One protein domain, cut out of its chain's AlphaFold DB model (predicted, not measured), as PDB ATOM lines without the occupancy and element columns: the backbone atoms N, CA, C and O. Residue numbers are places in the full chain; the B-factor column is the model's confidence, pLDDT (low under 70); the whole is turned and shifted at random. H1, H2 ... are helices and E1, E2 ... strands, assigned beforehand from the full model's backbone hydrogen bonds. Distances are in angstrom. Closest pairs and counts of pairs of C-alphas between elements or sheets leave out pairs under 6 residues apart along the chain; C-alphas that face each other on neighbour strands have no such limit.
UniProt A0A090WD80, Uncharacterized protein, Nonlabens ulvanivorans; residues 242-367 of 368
ATOM      1  N   HIS A 242      39.211  63.984   7.438       80.38
ATOM      2  CA  HIS A 242      39.848  64.002   8.759       80.38
ATOM      3  C   HIS A 242      38.839  64.088   9.918       80.38
ATOM      4  O   HIS A 242      39.141  63.619  11.011       80.38
ATOM      5  N   ALA A 243      37.634  64.630   9.689       84.19
ATOM      6  CA  ALA A 243      36.605  64.765  10.721       84.19
ATOM      7  C   ALA A 243      36.122  63.402  11.248       84.19
ATOM      8  O   ALA A 243      35.622  63.315  12.373       84.19
ATOM      9  N   ILE A 244      36.339  62.331  10.468       88.88
ATOM     10  CA  ILE A 244      36.131  60.944  10.899       88.88
ATOM     11  C   ILE A 244      36.980  60.615  12.136       88.88
ATOM     12  O   ILE A 244      36.569  59.801  12.957       88.88
ATOM     13  N   PHE A 245      38.133  61.269  12.297       89.50
ATOM     14  CA  PHE A 245      39.106  60.980  13.348       89.50
ATOM     15  C   PHE A 245      39.081  61.956  14.527       89.50
ATOM     16  O   PHE A 245      39.832  61.770  15.485       89.50
ATOM     17  N   ASN A 246      38.212  62.971  14.509       86.88
ATOM     18  CA  ASN A 246      38.175  63.992  15.560       86.88
ATOM     19  C   ASN A 246      37.971  63.365  16.950       86.88
ATOM     20  O   ASN A 246      37.079  62.546  17.167       86.88
ATOM     21  N   ASP A 247      38.801  63.736  17.922       87.50
ATOM     22  CA  ASP A 247      38.737  63.209  19.290       87.50
ATOM     23  C   ASP A 247      38.767  61.662  19.397       87.50
ATOM     24  O   ASP A 247      38.339  61.101  20.420       87.50
ATOM     25  N   LEU A 248      39.220  60.938  18.366       89.88
ATOM     26  CA  LEU A 248      39.528  59.514  18.470       89.88
ATOM     27  C   LEU A 248      40.930  59.347  19.042       89.88
ATOM     28  O   LEU A 248      41.900  59.933  18.574       89.88
ATOM     29  N   LYS A 249      41.045  58.508  20.072       88.88
ATOM     30  CA  LYS A 249      42.349  58.150  20.631       88.88
ATOM     31  C   LYS A 249      42.982  57.067  19.762       88.88
ATOM     32  O   LYS A 249      42.483  55.939  19.760       88.88
ATOM     33  N   ALA A 250      44.080  57.406  19.089       84.69
ATOM     34  CA  ALA A 250      44.911  56.448  18.365       84.69
ATOM     35  C   ALA A 250      45.350  55.297  19.284       84.69
ATOM     36  O   ALA A 250      45.511  55.481  20.497       84.69
ATOM     37  N   GLN A 251      45.495  54.101  18.719       90.81
ATOM     38  CA  GLN A 251      46.002  52.910  19.408       90.81
ATOM     39  C   GLN A 251      47.306  52.452  18.744       90.81
ATOM     40  O   GLN A 251      47.678  52.945  17.683       90.81
ATOM     41  N   GLN A 252      48.020  51.525  19.380       87.25
ATOM     42  CA  GLN A 252      49.219  50.938  18.788       87.25
ATOM     43  C   GLN A 252      48.849  50.123  17.541       87.25
ATOM     44  O   GLN A 252      48.019  49.220  17.635       87.25
ATOM     45  N   ASN A 253      49.506  50.404  16.413       88.38
ATOM     46  CA  ASN A 253      49.380  49.600  15.198       88.38
ATOM     47  C   ASN A 253      50.030  48.225  15.415       88.38
ATOM     48  O   ASN A 253      51.196  48.144  15.814       88.38
ATOM     49  N   ARG A 254      49.295  47.147  15.148       88.19
ATOM     50  CA  ARG A 254      49.759  45.754  15.250       88.19
ATOM     51  C   ARG A 254      49.730  45.049  13.902       88.19
ATOM     52  O   ARG A 254      50.570  44.184  13.669       88.19
ATOM     53  N   VAL A 255      48.828  45.448  13.005       88.50
ATOM     54  CA  VAL A 255      48.720  44.877  11.655       88.50
ATOM     55  C   VAL A 255      50.045  44.921  10.875       88.50
ATOM     56  O   VAL A 255      50.348  43.914  10.235       88.50
ATOM     57  N   PRO A 256      50.910  45.959  10.962       90.19
ATOM     58  CA  PRO A 256      52.181  45.965  10.229       90.19
ATOM     59  C   PRO A 256      53.089  44.754  10.487       90.19
ATOM     60  O   PRO A 256      53.859  44.376   9.611       90.19
ATOM     61  N   ALA A 257      52.986  44.107  11.653       89.00
ATOM     62  CA  ALA A 257      53.787  42.925  11.972       89.00
ATOM     63  C   ALA A 257      53.399  41.683  11.140       89.00
ATOM     64  O   ALA A 257      54.240  40.808  10.907       89.00
ATOM     65  N   ILE A 258      52.147  41.621  10.672       87.94
ATOM     66  CA  ILE A 258      51.591  40.494   9.909       87.94
ATOM     67  C   ILE A 258      51.376  40.805   8.425       87.94
ATOM     68  O   ILE A 258      51.015  39.904   7.672       87.94
ATOM     69  N   ILE A 259      51.613  42.045   7.985       88.62
ATOM     70  CA  ILE A 259      51.561  42.389   6.562       88.62
ATOM     71  C   ILE A 259      52.678  41.625   5.824       88.62
ATOM     72  O   ILE A 259      53.845  41.673   6.243       88.62
ATOM     73  N   PRO A 260      52.348  40.895   4.743       86.25
ATOM     74  CA  PRO A 260      53.341  40.157   3.981       86.25
ATOM     75  C   PRO A 260      54.241  41.117   3.193       86.25
ATOM     76  O   PRO A 260      53.869  42.243   2.877       86.25
ATOM     77  N   SER A 261      55.446  40.668   2.846       86.62
ATOM     78  CA  SER A 261      56.441  41.513   2.168       86.62
ATOM     79  C   SER A 261      56.078  41.887   0.728       86.62
ATOM     80  O   SER A 261      56.699  42.781   0.171       86.62
ATOM     81  N   ASN A 262      55.112  41.203   0.116       88.94
ATOM     82  CA  ASN A 262      54.624  41.457  -1.240       88.94
ATOM     83  C   ASN A 262      53.310  42.260  -1.251       88.94
ATOM     84  O   ASN A 262      52.483  42.047  -2.131       88.94
ATOM     85  N   VAL A 263      53.078  43.094  -0.236       91.19
ATOM     86  CA  VAL A 263      51.920  43.992  -0.179       91.19
ATOM     87  C   VAL A 263      52.056  45.106  -1.219       91.19
ATOM     88  O   VAL A 263      53.122  45.707  -1.331       91.19
ATOM     89  N   ASP A 264      50.976  45.402  -1.944       88.19
ATOM     90  CA  ASP A 264      50.937  46.547  -2.861       88.19
ATOM     91  C   ASP A 264      50.554  47.821  -2.097       88.19
ATOM     92  O   ASP A 264      51.163  48.877  -2.253       88.19
ATOM     93  N   GLN A 265      49.548  47.714  -1.222       88.06
ATOM     94  CA  GLN A 265      49.082  48.811  -0.380       88.06
ATOM     95  C   GLN A 265      48.479  48.287   0.924       88.06
ATOM     96  O   GLN A 265      47.783  47.276   0.938       88.06
ATOM     97  N   ALA A 266      48.677  49.012   2.025       90.44
ATOM     98  CA  ALA A 266      47.910  48.803   3.245       90.44
ATOM     99  C   ALA A 266      47.403  50.133   3.807       90.44
ATOM    100  O   ALA A 266      48.172  51.078   3.980       90.44
ATOM    101  N   VAL A 267      46.109  50.197   4.113       89.75
ATOM    102  CA  VAL A 267      45.468  51.332   4.785       89.75
ATOM    103  C   VAL A 267      45.001  50.860   6.148       89.75
ATOM    104  O   VAL A 267      44.161  49.970   6.239       89.75
ATOM    105  N   ILE A 268      45.550  51.450   7.206       92.31
ATOM    106  CA  ILE A 268      45.342  51.013   8.587       92.31
ATOM    107  C   ILE A 268      44.690  52.145   9.375       92.31
ATOM    108  O   ILE A 268      45.173  53.276   9.368       92.31
ATOM    109  N   VAL A 269      43.608  51.830  10.082       92.19
ATOM    110  CA  VAL A 269      42.889  52.763  10.949       92.19
ATOM    111  C   VAL A 269      42.832  52.190  12.354       92.19
ATOM    112  O   VAL A 269      42.256  51.123  12.571       92.19
ATOM    113  N   THR A 270      43.370  52.926  13.327       93.50
ATOM    114  CA  THR A 270      43.221  52.586  14.744       93.50
ATOM    115  C   THR A 270      42.140  53.407  15.419       93.50
ATOM    116  O   THR A 270      41.889  54.566  15.090       93.50
ATOM    117  N   TYR A 271      41.483  52.791  16.393       92.88
ATOM    118  CA  TYR A 271      40.429  53.420  17.173       92.88
ATOM    119  C   TYR A 271      40.306  52.752  18.536       92.88
ATOM    120  O   TYR A 271      40.544  51.560  18.711       92.88
ATOM    121  N   LYS A 272      39.884  53.543  19.524       90.44
ATOM    122  CA  LYS A 272      39.537  53.035  20.856       90.44
ATOM    123  C   LYS A 272      38.039  52.763  21.020       90.44
ATOM    124  O   LYS A 272      37.659  51.864  21.764       90.44
ATOM    125  N   ASP A 273      37.204  53.559  20.353       92.25
ATOM    126  CA  ASP A 273      35.744  53.546  20.474       92.25
ATOM    127  C   ASP A 273      35.120  53.357  19.086       92.25
ATOM    128  O   ASP A 273      35.049  54.294  18.286       92.25
ATOM    129  N   ALA A 274      34.691  52.124  18.805       92.31
ATOM    130  CA  ALA A 274      34.066  51.734  17.545       92.31
ATOM    131  C   ALA A 274      32.751  52.484  17.284       92.31
ATOM    132  O   ALA A 274      32.470  52.880  16.152       92.31
ATOM    133  N   HIS A 275      31.953  52.740  18.325       93.62
ATOM    134  CA  HIS A 275      30.710  53.489  18.177       93.62
ATOM    135  C   HIS A 275      30.979  54.947  17.823       93.62
ATOM    136  O   HIS A 275      30.251  55.524  17.014       93.62
ATOM    137  N   LYS A 276      32.002  55.564  18.423       94.50
ATOM    138  CA  LYS A 276      32.413  56.923  18.067       94.50
ATOM    139  C   LYS A 276      32.912  56.983  16.629       94.50
ATOM    140  O   LYS A 276      32.395  57.813  15.886       94.50
ATOM    141  N   LEU A 277      33.792  56.063  16.228       94.38
ATOM    142  CA  LEU A 277      34.254  55.945  14.843       94.38
ATOM    143  C   LEU A 277      33.067  55.867  13.872       94.38
ATOM    144  O   LEU A 277      32.961  56.679  12.955       94.38
ATOM    145  N   HIS A 278      32.117  54.958  14.119       94.12
ATOM    146  CA  HIS A 278      30.940  54.796  13.262       94.12
ATOM    147  C   HIS A 278      30.051  56.048  13.219       94.12
ATOM    148  O   HIS A 278      29.586  56.459  12.155       94.12
ATOM    149  N   ARG A 279      29.833  56.718  14.360       93.44
ATOM    150  CA  ARG A 279      29.092  57.993  14.394       93.44
ATOM    151  C   ARG A 279      29.760  59.060  13.530       93.44
ATOM    152  O   ARG A 279      29.056  59.820  12.871       93.44
ATOM    153  N   GLN A 280      31.087  59.120  13.519       92.44
ATOM    154  CA  GLN A 280      31.827  60.107  12.735       92.44
ATOM    155  C   GLN A 280      31.844  59.770  11.248       92.44
ATOM    156  O   GLN A 280      31.700  60.671  10.426       92.44
ATOM    157  N   VAL A 281      31.913  58.485  10.894       92.19
ATOM    158  CA  VAL A 281      31.704  58.026   9.515       92.19
ATOM    159  C   VAL A 281      30.313  58.431   9.008       92.19
ATOM    160  O   VAL A 281      30.176  59.000   7.925       92.19
ATOM    161  N   ASN A 282      29.274  58.202   9.810       92.00
ATOM    162  CA  ASN A 282      27.911  58.642   9.510       92.00
ATOM    163  C   ASN A 282      27.824  60.169   9.335       92.00
ATOM    164  O   ASN A 282      27.237  60.646   8.365       92.00
ATOM    165  N   HIS A 283      28.457  60.934  10.230       89.31
ATOM    166  CA  HIS A 283      28.505  62.392  10.149       89.31
ATOM    167  C   HIS A 283      29.184  62.883   8.861       89.31
ATOM    168  O   HIS A 283      28.614  63.710   8.151       89.31
ATOM    169  N   TYR A 284      30.339  62.309   8.511       86.81
ATOM    170  CA  TYR A 284      31.060  62.597   7.270       86.81
ATOM    171  C   TYR A 284      30.206  62.320   6.024       86.81
ATOM    172  O   TYR A 284      30.189  63.113   5.080       86.81
ATOM    173  N   ASN A 285      29.459  61.214   6.027       86.75
ATOM    174  CA  ASN A 285      28.586  60.839   4.916       86.75
ATOM    175  C   ASN A 285      27.258  61.611   4.887       86.75
ATOM    176  O   ASN A 285      26.544  61.530   3.889       86.75
ATOM    177  N   GLY A 286      26.900  62.328   5.956       87.12
ATOM    178  CA  GLY A 286      25.569  62.915   6.109       87.12
ATOM    179  C   GLY A 286      24.462  61.858   6.204       87.12
ATOM    180  O   GLY A 286      23.354  62.085   5.724       87.12
ATOM    181  N   THR A 287      24.758  60.688   6.776       86.06
ATOM    182  CA  THR A 287      23.817  59.562   6.891       86.06
ATOM    183  C   THR A 287      23.671  59.091   8.339       86.06
ATOM    184  O   THR A 287      24.427  59.476   9.226       86.06
ATOM    185  N   THR A 288      22.681  58.235   8.592       84.50
ATOM    186  CA  THR A 288      22.469  57.567   9.888       84.50
ATOM    187  C   THR A 288      22.392  56.055   9.697       84.50
ATOM    188  O   THR A 288      21.411  55.406  10.074       84.50
ATOM    189  N   SER A 289      23.399  55.487   9.035       85.00
ATOM    190  CA  SER A 289      23.431  54.055   8.741       85.00
ATOM    191  C   SER A 289      23.684  53.230  10.008       85.00
ATOM    192  O   SER A 289      24.380  53.662  10.932       85.00
ATOM    193  N   LYS A 290      23.107  52.026  10.063       87.25
ATOM    194  CA  LYS A 290      23.420  51.022  11.085       87.25
ATOM    195  C   LYS A 290      24.354  49.984  10.478       87.25
ATOM    196  O   LYS A 290      24.106  49.534   9.362       87.25
ATOM    197  N   LEU A 291      25.377  49.589  11.229       89.44
ATOM    198  CA  LEU A 291      26.226  48.463  10.855       89.44
ATOM    199  C   LEU A 291      25.447  47.151  10.982       89.44
ATOM    200  O   LEU A 291      24.529  47.033  11.803       89.44
ATOM    201  N   ASN A 292      25.814  46.149  10.183       86.75
ATOM    202  CA  ASN A 292      25.309  44.802  10.426       86.75
ATOM    203  C   ASN A 292      25.879  44.270  11.755       86.75
ATOM    204  O   ASN A 292      26.953  44.669  12.203       86.75
ATOM    205  N   LYS A 293      25.155  43.334  12.381       84.12
ATOM    206  CA  LYS A 293      25.509  42.809  13.711       84.12
ATOM    207  C   LYS A 293      26.926  42.228  13.765       84.12
ATOM    208  O   LYS A 293      27.631  42.474  14.734       84.12
ATOM    209  N   THR A 294      27.338  41.500  12.726       83.06
ATOM    210  CA  THR A 294      28.664  40.872  12.661       83.06
ATOM    211  C   THR A 294      29.784  41.906  12.634       83.06
ATOM    212  O   THR A 294      30.707  41.808  13.433       83.06
ATOM    213  N   LEU A 295      29.694  42.932  11.777       86.88
ATOM    214  CA  LEU A 295      30.718  43.978  11.732       86.88
ATOM    215  C   LEU A 295      30.743  44.784  13.027       86.88
ATOM    216  O   LEU A 295      31.821  45.064  13.531       86.88
ATOM    217  N   GLN A 296      29.578  45.115  13.592       88.62
ATOM    218  CA  GLN A 296      29.508  45.799  14.883       88.62
ATOM    219  C   GLN A 296      30.248  45.000  15.967       88.62
ATOM    220  O   GLN A 296      31.101  45.555  16.650       88.62
ATOM    221  N   LEU A 297      29.997  43.689  16.058       85.50
ATOM    222  CA  LEU A 297      30.665  42.806  17.015       85.50
ATOM    223  C   LEU A 297      32.187  42.752  16.801       85.50
ATOM    224  O   LEU A 297      32.940  42.800  17.773       85.50
ATOM    225  N   ILE A 298      32.645  42.667  15.548       87.31
ATOM    226  CA  ILE A 298      34.076  42.678  15.212       87.31
ATOM    227  C   ILE A 298      34.706  44.011  15.626       87.31
ATOM    228  O   ILE A 298      35.738  44.023  16.297       87.31
ATOM    229  N   LEU A 299      34.086  45.141  15.270       90.69
ATOM    230  CA  LEU A 299      34.595  46.475  15.595       90.69
ATOM    231  C   LEU A 299      34.641  46.713  17.109       90.69
ATOM    232  O   LEU A 299      35.637  47.217  17.623       90.69
ATOM    233  N   ASP A 300      33.614  46.290  17.847       89.62
ATOM    234  CA  ASP A 300      33.557  46.435  19.306       89.62
ATOM    235  C   ASP A 300      34.678  45.667  20.016       89.62
ATOM    236  O   ASP A 300      35.118  46.061  21.102       89.62
ATOM    237  N   ASN A 301      35.205  44.622  19.377       88.06
ATOM    238  CA  ASN A 301      36.250  43.757  19.918       88.06
ATOM    239  C   ASN A 301      37.607  43.899  19.230       88.06
ATOM    240  O   ASN A 301      38.510  43.098  19.460       88.06
ATOM    241  N   SER A 302      37.782  44.964  18.458       89.75
ATOM    242  CA  SER A 302      39.026  45.309  17.781       89.75
ATOM    243  C   SER A 302      39.444  46.736  18.124       89.75
ATOM    244  O   SER A 302      38.686  47.519  18.705       89.75
ATOM    245  N   THR A 303      40.696  47.064  17.834       91.44
ATOM    246  CA  THR A 303      41.259  48.415  18.022       91.44
ATOM    247  C   THR A 303      41.926  48.956  16.761       91.44
ATOM    248  O   THR A 303      42.503  50.041  16.762       91.44
ATOM    249  N   GLU A 304      41.884  48.168  15.697       92.19
ATOM    250  CA  GLU A 304      42.575  48.396  14.439       92.19
ATOM    251  C   GLU A 304      41.820  47.619  13.370       92.19
ATOM    252  O   GLU A 304      41.530  46.435  13.569       92.19
ATOM    253  N   LEU A 305      41.521  48.296  12.269       91.62
ATOM    254  CA  LEU A 305      41.068  47.698  11.024       91.62
ATOM    255  C   LEU A 305      42.066  48.069   9.930       91.62
ATOM    256  O   LEU A 305      42.645  49.158   9.962       91.62
ATOM    257  N   ALA A 306      42.280  47.173   8.979       91.69
ATOM    258  CA  ALA A 306      43.187  47.406   7.874       91.69
ATOM    259  C   ALA A 306      42.663  46.797   6.580       91.69
ATOM    260  O   ALA A 306      42.260  45.635   6.552       91.69
ATOM    261  N   GLN A 307      42.721  47.579   5.509       90.75
ATOM    262  CA  GLN A 307      42.597  47.084   4.146       90.75
ATOM    263  C   GLN A 307      44.003  46.798   3.624       90.75
ATOM    264  O   GLN A 307      44.855  47.685   3.645       90.75
ATOM    265  N   VAL A 308      44.247  45.571   3.176       90.31
ATOM    266  CA  VAL A 308      45.541  45.123   2.655       90.31
ATOM    267  C   VAL A 308      45.336  44.651   1.221       90.31
ATOM    268  O   VAL A 308      44.734  43.605   1.002       90.31
ATOM    269  N   ALA A 309      45.829  45.422   0.258       89.94
ATOM    270  CA  ALA A 309      45.846  45.056  -1.151       89.94
ATOM    271  C   ALA A 309      47.097  44.226  -1.452       89.94
ATOM    272  O   ALA A 309      48.232  44.649  -1.198       89.94
ATOM    273  N   LEU A 310      46.879  43.023  -1.971       88.69
ATOM    274  CA  LEU A 310      47.906  42.096  -2.430       88.69
ATOM    275  C   LEU A 310      47.792  41.942  -3.956       88.69
ATOM    276  O   LEU A 310      46.693  42.086  -4.493       88.69
ATOM    277  N   PRO A 311      48.846  41.470  -4.649       87.94
ATOM    278  CA  PRO A 311      48.877  41.393  -6.115       87.94
ATOM    279  C   PRO A 311      47.730  40.634  -6.795       87.94
ATOM    280  O   PRO A 311      47.562  40.712  -8.010       87.94
ATOM    281  N   LYS A 312      46.977  39.818  -6.048       87.44
ATOM    282  CA  LYS A 312      45.872  39.001  -6.570       87.44
ATOM    283  C   LYS A 312      44.563  39.152  -5.797       87.44
ATOM    284  O   LYS A 312      43.568  38.560  -6.210       87.44
ATOM    285  N   THR A 313      44.560  39.830  -4.651       86.56
ATOM    286  CA  THR A 313      43.404  39.845  -3.749       86.56
ATOM    287  C   THR A 313      43.508  40.971  -2.730       86.56
ATOM    288  O   THR A 313      44.609  41.383  -2.382       86.56
ATOM    289  N   ASP A 314      42.365  41.392  -2.201       85.44
ATOM    290  CA  ASP A 314      42.288  42.347  -1.104       85.44
ATOM    291  C   ASP A 314      41.828  41.627   0.160       85.44
ATOM    292  O   ASP A 314      40.882  40.836   0.140       85.44
ATOM    293  N   ALA A 315      42.482  41.927   1.274       87.88
ATOM    294  CA  ALA A 315      42.149  41.389   2.580       87.88
ATOM    295  C   ALA A 315      41.675  42.496   3.520       87.88
ATOM    296  O   ALA A 315      42.224  43.601   3.552       87.88
ATOM    297  N   LEU A 316      40.676  42.162   4.334       89.56
ATOM    298  CA  LEU A 316      40.225  42.984   5.444       89.56
ATOM    299  C   LEU A 316      40.682  42.343   6.752       89.56
ATOM    300  O   LEU A 316      40.299  41.222   7.076       89.56
ATOM    301  N   VAL A 317      41.507  43.064   7.502       90.62
ATOM    302  CA  VAL A 317      42.151  42.568   8.716       90.62
ATOM    303  C   VAL A 317      41.666  43.377   9.910       90.62
ATOM    304  O   VAL A 317      41.651  44.604   9.872       90.62
ATOM    305  N   PHE A 318      41.310  42.691  10.993       89.88
ATOM    306  CA  PHE A 318      40.960  43.313  12.267       89.88
ATOM    307  C   PHE A 318      41.880  42.786  13.362       89.88
ATOM    308  O   PHE A 318      42.136  41.586  13.447       89.88
ATOM    309  N   SER A 319      42.363  43.676  14.226       89.81
ATOM    310  CA  SER A 319      43.002  43.243  15.474       89.81
ATOM    311  C   SER A 319      41.958  42.671  16.431       89.81
ATOM    312  O   SER A 319      40.805  43.075  16.398       89.81
ATOM    313  N   LEU A 320      42.351  41.780  17.338       85.19
ATOM    314  CA  LEU A 320      41.477  41.331  18.422       85.19
ATOM    315  C   LEU A 320      41.967  41.899  19.754       85.19
ATOM    316  O   LEU A 320      43.168  41.892  20.051       85.19
ATOM    317  N   LYS A 321      41.036  42.400  20.570       82.88
ATOM    318  CA  LYS A 321      41.315  42.757  21.965       82.88
ATOM    319  C   LYS A 321      41.693  41.483  22.734       82.88
ATOM    320  O   LYS A 321      41.100  40.433  22.490       82.88
ATOM    321  N   PRO A 322      42.654  41.551  23.669       68.31
ATOM    322  CA  PRO A 322      43.034  40.401  24.480       68.31
ATOM    323  C   PRO A 322      41.903  40.094  25.469       68.31
ATOM    324  O   PRO A 322      41.859  40.662  26.557       68.31
ATOM    325  N   PHE A 323      40.942  39.261  25.069       65.12
ATOM    326  CA  PHE A 323      39.838  38.848  25.931       65.12
ATOM    327  C   PHE A 323      39.484  37.380  25.691       65.12
ATOM    328  O   PHE A 323      39.074  36.999  24.599       65.12
ATOM    329  N   GLU A 324      39.629  36.559  26.730       50.94
ATOM    330  CA  GLU A 324      39.470  35.096  26.678       50.94
ATOM    331  C   GLU A 324      38.073  34.652  26.213       50.94
ATOM    332  O   GLU A 324      37.949  33.674  25.482       50.94
ATOM    333  N   ALA A 325      37.026  35.410  26.555       52.62
ATOM    334  CA  ALA A 325      35.652  35.100  26.154       52.62
ATOM    335  C   ALA A 325      35.410  35.221  24.637       52.62
ATOM    336  O   ALA A 325      34.549  34.520  24.116       52.62
ATOM    337  N   LEU A 326      36.181  36.049  23.915       57.62
ATOM    338  CA  LEU A 326      36.025  36.171  22.460       57.62
ATOM    339  C   LEU A 326      36.456  34.907  21.723       57.62
ATOM    340  O   LEU A 326      35.859  34.539  20.717       57.62
ATOM    341  N   PHE A 327      37.496  34.242  22.222       56.28
ATOM    342  CA  PHE A 327      38.080  33.090  21.547       56.28
ATOM    343  C   PHE A 327      37.154  31.867  21.563       56.28
ATOM    344  O   PHE A 327      37.217  31.068  20.635       56.28
ATOM    345  N   MET A 328      36.253  31.755  22.551       49.97
ATOM    346  CA  MET A 328      35.242  30.688  22.591       49.97
ATOM    347  C   MET A 328      34.130  30.880  21.548       49.97
ATOM    348  O   MET A 328      33.649  29.896  20.991       49.97
ATOM    349  N   ASP A 329      33.760  32.125  21.230       57.00
ATOM    350  CA  ASP A 329      32.755  32.416  20.198       57.00
ATOM    351  C   ASP A 329      33.357  32.419  18.781       57.00
ATOM    352  O   ASP A 329      32.667  32.094  17.808       57.00
ATOM    353  N   MET A 330      34.652  32.733  18.639       60.84
ATOM    354  CA  MET A 330      35.303  32.822  17.330       60.84
ATOM    355  C   MET A 330      35.500  31.477  16.631       60.84
ATOM    356  O   MET A 330      35.309  31.443  15.422       60.84
ATOM    357  N   ASP A 331      35.756  30.369  17.336       66.19
ATOM    358  CA  ASP A 331      35.878  29.045  16.689       66.19
ATOM    359  C   ASP A 331      34.611  28.679  15.882       66.19
ATOM    360  O   ASP A 331      34.672  28.068  14.810       66.19
ATOM    361  N   SER A 332      33.439  29.119  16.353       68.88
ATOM    362  CA  SER A 332      32.169  28.934  15.642       68.88
ATOM    363  C   SER A 332      32.024  29.842  14.412       68.88
ATOM    364  O   SER A 332      31.332  29.469  13.462       68.88
ATOM    365  N   ALA A 333      32.698  30.994  14.408       70.50
ATOM    366  CA  ALA A 333      32.663  32.011  13.361       70.50
ATOM    367  C   ALA A 333      33.828  31.902  12.359       70.50
ATOM    368  O   ALA A 333      33.841  32.643  11.375       70.50
ATOM    369  N   THR A 334      34.784  30.993  12.578       76.94
ATOM    370  CA  THR A 334      35.999  30.869  11.760       76.94
ATOM    371  C   THR A 334      35.992  29.647  10.845       76.94
ATOM    372  O   THR A 334      35.517  28.573  11.223       76.94
ATOM    373  N   SER A 335      36.500  29.798   9.623       84.75
ATOM    374  CA  SER A 335      36.754  28.707   8.667       84.75
ATOM    375  C   SER A 335      38.128  28.079   8.888       84.75
ATOM    376  O   SER A 335      38.269  26.862   8.782       84.75
ATOM    377  N   ALA A 336      39.123  28.899   9.228       85.56
ATOM    378  CA  ALA A 336      40.501  28.482   9.421       85.56
ATOM    379  C   ALA A 336      41.184  29.260  10.552       85.56
ATOM    380  O   ALA A 336      40.816  30.387  10.893       85.56
ATOM    381  N   LYS A 337      42.217  28.634  11.117       87.00
ATOM    382  CA  LYS A 337      43.104  29.204  12.130       87.00
ATOM    383  C   LYS A 337      44.534  28.803  11.797       87.00
ATOM    384  O   LYS A 337      44.805  27.619  11.607       87.00
ATOM    385  N   PHE A 338      45.438  29.771  11.733       87.62
ATOM    386  CA  PHE A 338      46.851  29.527  11.446       87.62
ATOM    387  C   PHE A 338      47.740  30.562  12.132       87.62
ATOM    388  O   PHE A 338      47.289  31.658  12.456       87.62
ATOM    389  N   ASP A 339      49.008  30.222  12.340       88.12
ATOM    390  CA  ASP A 339      49.986  31.130  12.935       88.12
ATOM    391  C   ASP A 339      50.900  31.732  11.861       88.12
ATOM    392  O   ASP A 339      51.404  31.038  10.977       88.12
ATOM    393  N   TYR A 340      51.150  33.036  11.956       86.38
ATOM    394  CA  TYR A 340      52.072  33.772  11.097       86.38
ATOM    395  C   TYR A 340      52.893  34.757  11.931       86.38
ATOM    396  O   TYR A 340      52.339  35.622  12.604       86.38
ATOM    397  N   ARG A 341      54.228  34.634  11.902       84.12
ATOM    398  CA  ARG A 341      55.161  35.511  12.643       84.12
ATOM    399  C   ARG A 341      54.795  35.699  14.131       84.12
ATOM    400  O   ARG A 341      54.888  36.803  14.656       84.12
ATOM    401  N   ASN A 342      54.408  34.612  14.806       85.38
ATOM    402  CA  ASN A 342      53.950  34.580  16.207       85.38
ATOM    403  C   ASN A 342      52.587  35.250  16.474       85.38
ATOM    404  O   ASN A 342      52.244  35.495  17.630       85.38
ATOM    405  N   PHE A 343      51.803  35.529  15.432       85.00
ATOM    406  CA  PHE A 343      50.410  35.950  15.546       85.00
ATOM    407  C   PHE A 343      49.491  34.828  15.086       85.00
ATOM    408  O   PHE A 343      49.668  34.291  13.996       85.00
ATOM    409  N   THR A 344      48.474  34.527  15.886       86.12
ATOM    410  CA  THR A 344      47.384  33.651  15.464       86.12
ATOM    411  C   THR A 344      46.379  34.453  14.647       86.12
ATOM    412  O   THR A 344      45.839  35.456  15.116       86.12
ATOM    413  N   ILE A 345      46.136  34.004  13.422       87.56
ATOM    414  CA  ILE A 345      45.199  34.591  12.471       87.56
ATOM    415  C   ILE A 345      43.983  33.672  12.362       87.56
ATOM    416  O   ILE A 345      44.104  32.450  12.268       87.56
ATOM    417  N   TYR A 346      42.810  34.297  12.381       86.62
ATOM    418  CA  TYR A 346      41.512  33.650  12.286       86.62
ATOM    419  C   TYR A 346      40.827  34.117  11.005       86.62
ATOM    420  O   TYR A 346      40.585  35.311  10.831       86.62
ATOM    421  N   GLU A 347      40.518  33.182  10.117       87.75
ATOM    422  CA  GLU A 347      39.759  33.457   8.901       87.75
ATOM    423  C   GLU A 347      38.269  33.346   9.214       87.75
ATOM    424  O   GLU A 347      37.823  32.354   9.795       87.75
ATOM    425  N   LEU A 348      37.494  34.374   8.874       83.69
ATOM    426  CA  LEU A 348      36.053  34.372   9.105       83.69
ATOM    427  C   LEU A 348      35.368  33.443   8.107       83.69
ATOM    428  O   LEU A 348      35.606  33.534   6.911       83.69
ATOM    429  N   ARG A 349      34.461  32.594   8.598       82.25
ATOM    430  CA  ARG A 349      33.706  31.655   7.759       82.25
ATOM    431  C   ARG A 349      32.722  32.353   6.828       82.25
ATOM    432  O   ARG A 349      32.467  31.865   5.738       82.25
ATOM    433  N   GLU A 350      32.119  33.438   7.303       79.38
ATOM    434  CA  GLU A 350      31.113  34.187   6.559       79.38
ATOM    435  C   GLU A 350      31.663  35.560   6.157       79.38
ATOM    436  O   GLU A 350      32.325  36.222   6.968       79.38
ATOM    437  N   PRO A 351      31.345  36.032   4.942       77.06
ATOM    438  CA  PRO A 351      31.792  37.321   4.443       77.06
ATOM    439  C   PRO A 351      31.270  38.479   5.309       77.06
ATOM    440  O   PRO A 351      30.094  38.528   5.694       77.06
ATOM    441  N   VAL A 352      32.125  39.471   5.572       82.00
ATOM    442  CA  VAL A 352      31.740  40.679   6.316       82.00
ATOM    443  C   VAL A 352      31.242  41.746   5.350       82.00
ATOM    444  O   VAL A 352      31.949  42.168   4.439       82.00
ATOM    445  N   LYS A 353      30.018  42.228   5.583       85.12
ATOM    446  CA  LYS A 353      29.461  43.380   4.867       85.12
ATOM    447  C   LYS A 353      29.935  44.669   5.524       85.12
ATOM    448  O   LYS A 353      29.574  44.941   6.662       85.12
ATOM    449  N   THR A 354      30.674  45.484   4.789       87.31
ATOM    450  CA  THR A 354      31.287  46.742   5.259       87.31
ATOM    451  C   THR A 354      30.412  47.981   5.049       87.31
ATOM    452  O   THR A 354      30.849  49.114   5.262       87.31
ATOM    453  N   GLN A 355      29.155  47.793   4.633       86.81
ATOM    454  CA  GLN A 355      28.228  48.896   4.392       86.81
ATOM    455  C   GLN A 355      28.052  49.751   5.656       86.81
ATOM    456  O   GLN A 355      27.789  49.239   6.742       86.81
ATOM    457  N   GLY A 356      28.186  51.069   5.492       86.31
ATOM    458  CA  GLY A 356      28.154  52.034   6.594       86.31
ATOM    459  C   GLY A 356      29.531  52.458   7.109       86.31
ATOM    460  O   GLY A 356      29.590  53.414   7.869       86.31
ATOM    461  N   MET A 357      30.621  51.826   6.651       90.38
ATOM    462  CA  MET A 357      32.000  52.199   7.012       90.38
ATOM    463  C   MET A 357      32.771  52.932   5.904       90.38
ATOM    464  O   MET A 357      33.945  53.248   6.083       90.38
ATOM    465  N   GLN A 358      32.144  53.252   4.769       87.44
ATOM    466  CA  GLN A 358      32.769  54.128   3.772       87.44
ATOM    467  C   GLN A 358      33.050  55.510   4.362       87.44
ATOM    468  O   GLN A 358      32.181  56.039   5.046       87.44
ATOM    469  N   PRO A 359      34.180  56.160   4.052       83.31
ATOM    470  CA  PRO A 359      35.221  55.758   3.105       83.31
ATOM    471  C   PRO A 359      36.338  54.897   3.716       83.31
ATOM    472  O   PRO A 359      37.289  54.592   3.012       83.31
ATOM    473  N   LEU A 360      36.259  54.531   5.001       88.00
ATOM    474  CA  LEU A 360      37.311  53.748   5.665       88.00
ATOM    475  C   LEU A 360      37.392  52.315   5.143       88.00
ATOM    476  O   LEU A 360      38.478  51.753   5.094       88.00
ATOM    477  N   LEU A 361      36.248  51.740   4.766       84.81
ATOM    478  CA  LEU A 361      36.143  50.433   4.125       84.81
ATOM    479  C   LEU A 361      35.344  50.571   2.820       84.81
ATOM    480  O   LEU A 361      34.296  51.230   2.832       84.81
ATOM    481  N   PRO A 362      35.782  49.964   1.703       74.38
ATOM    482  CA  PRO A 362      35.011  49.970   0.461       74.38
ATOM    483  C   PRO A 362      33.701  49.182   0.636       74.38
ATOM    484  O   PRO A 362      33.607  48.342   1.533       74.38
ATOM    485  N   ILE A 363      32.674  49.459  -0.185       65.94
ATOM    486  CA  ILE A 363      31.443  48.641  -0.208       65.94
ATOM    487  C   ILE A 363      31.764  47.393  -1.015       65.94
ATOM    488  O   ILE A 363      31.485  47.336  -2.207       65.94
ATOM    489  N   ASP A 364      32.342  46.410  -0.342       62.31
ATOM    490  CA  ASP A 364      32.619  45.108  -0.921       62.31
ATOM    491  C   ASP A 364      32.043  44.018  -0.027       62.31
ATOM    492  O   ASP A 364      32.015  44.114   1.202       62.31
ATOM    493  N   ASN A 365      31.557  42.959  -0.671       58.84
ATOM    494  CA  ASN A 365      31.334  41.692   0.006       58.84
ATOM    495  C   ASN A 365      32.652  40.923  -0.087       58.84
ATOM    496  O   ASN A 365      32.897  40.241  -1.083       58.84
ATOM    497  N   TYR A 366      33.502  41.066   0.928       62.12
ATOM    498  CA  TYR A 366      34.738  40.294   1.025       62.12
ATOM    499  C   TYR A 366      34.379  38.821   1.124       62.12
ATOM    500  O   TYR A 366      33.720  38.438   2.084       62.12
ATOM    501  N   LYS A 367      34.757  38.015   0.129       57.44
ATOM    502  CA  LYS A 367      34.589  36.561   0.206       57.44
ATOM    503  C   LYS A 367      35.581  36.023   1.238       57.44
ATOM    504  O   LYS A 367      36.738  36.429   1.214       57.44
TER     505      LYS A 367
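This is residues 242 to 367 of the 368 residues of an uncharacterized protein of Nonlabens ulvanivorans (UniProt A0A090WD80). A three-stranded sheet, E1 - E2 - E3, stands in the middle, with H1 and H2 to one side, H3 by the last residues of E3, and the hairpin E4 E5, led in by H4, beyond E3. Unnamed residues 252 to 258 run over one face of the sheet and 357 to 361 over the other. The printed 126 residues hold, in order, H1 E1 H2 H3 E2 E3 H4 E4 E5, of mixed class; both sheets are antiparallel. The whole is compact, radius of gyration of the C-alphas 14.4 A, spans 40 by 34 by 27 A.

H1, residues 242 to 245, touches H2, residues 274 to 285, closest at C-alphas 244 and 280, 4.8 A. H2 touches H3, residues 293 to 300, with residues 274 to 275 alone; C-alphas 274 and 300 are closest, 5.6 A, at a steep tilt of 69 degrees, only just short of perpendicular, opposite ways. E2, residues 304 to 310, is antiparallel to E1, residues 265 to 270 (N 267 to O 307, 2.8 A), and to E3, residues 313 to 318 (N 308 to O 315, 2.8 A). E4, residues 334 to 340, and E5, residues 343 to 348, form a hairpin (N 340 to O 343, 2.8 A); E3 and E5 are near each other. Every O i to N i+4 pair is within hydrogen-bond range in H2 and H3; H4, residues 324 to 333, has 1 of 6, and 4 of 7 O i to N i+3 pairs; H1 is too short.

H1 begins at C-alpha 242 (39.848, 64.002, 8.759); E5 ends at C-alpha 348 (36.053, 34.372, 9.105). E2 measures 18.8 A, H2 16.5 A.

C-alphas 286 and 342 are farthest apart, 41.4 A. The printed part has no cut; H1 to E1 is a long link. Residues 322 to 332 and 363 to 367 have pLDDT under 70.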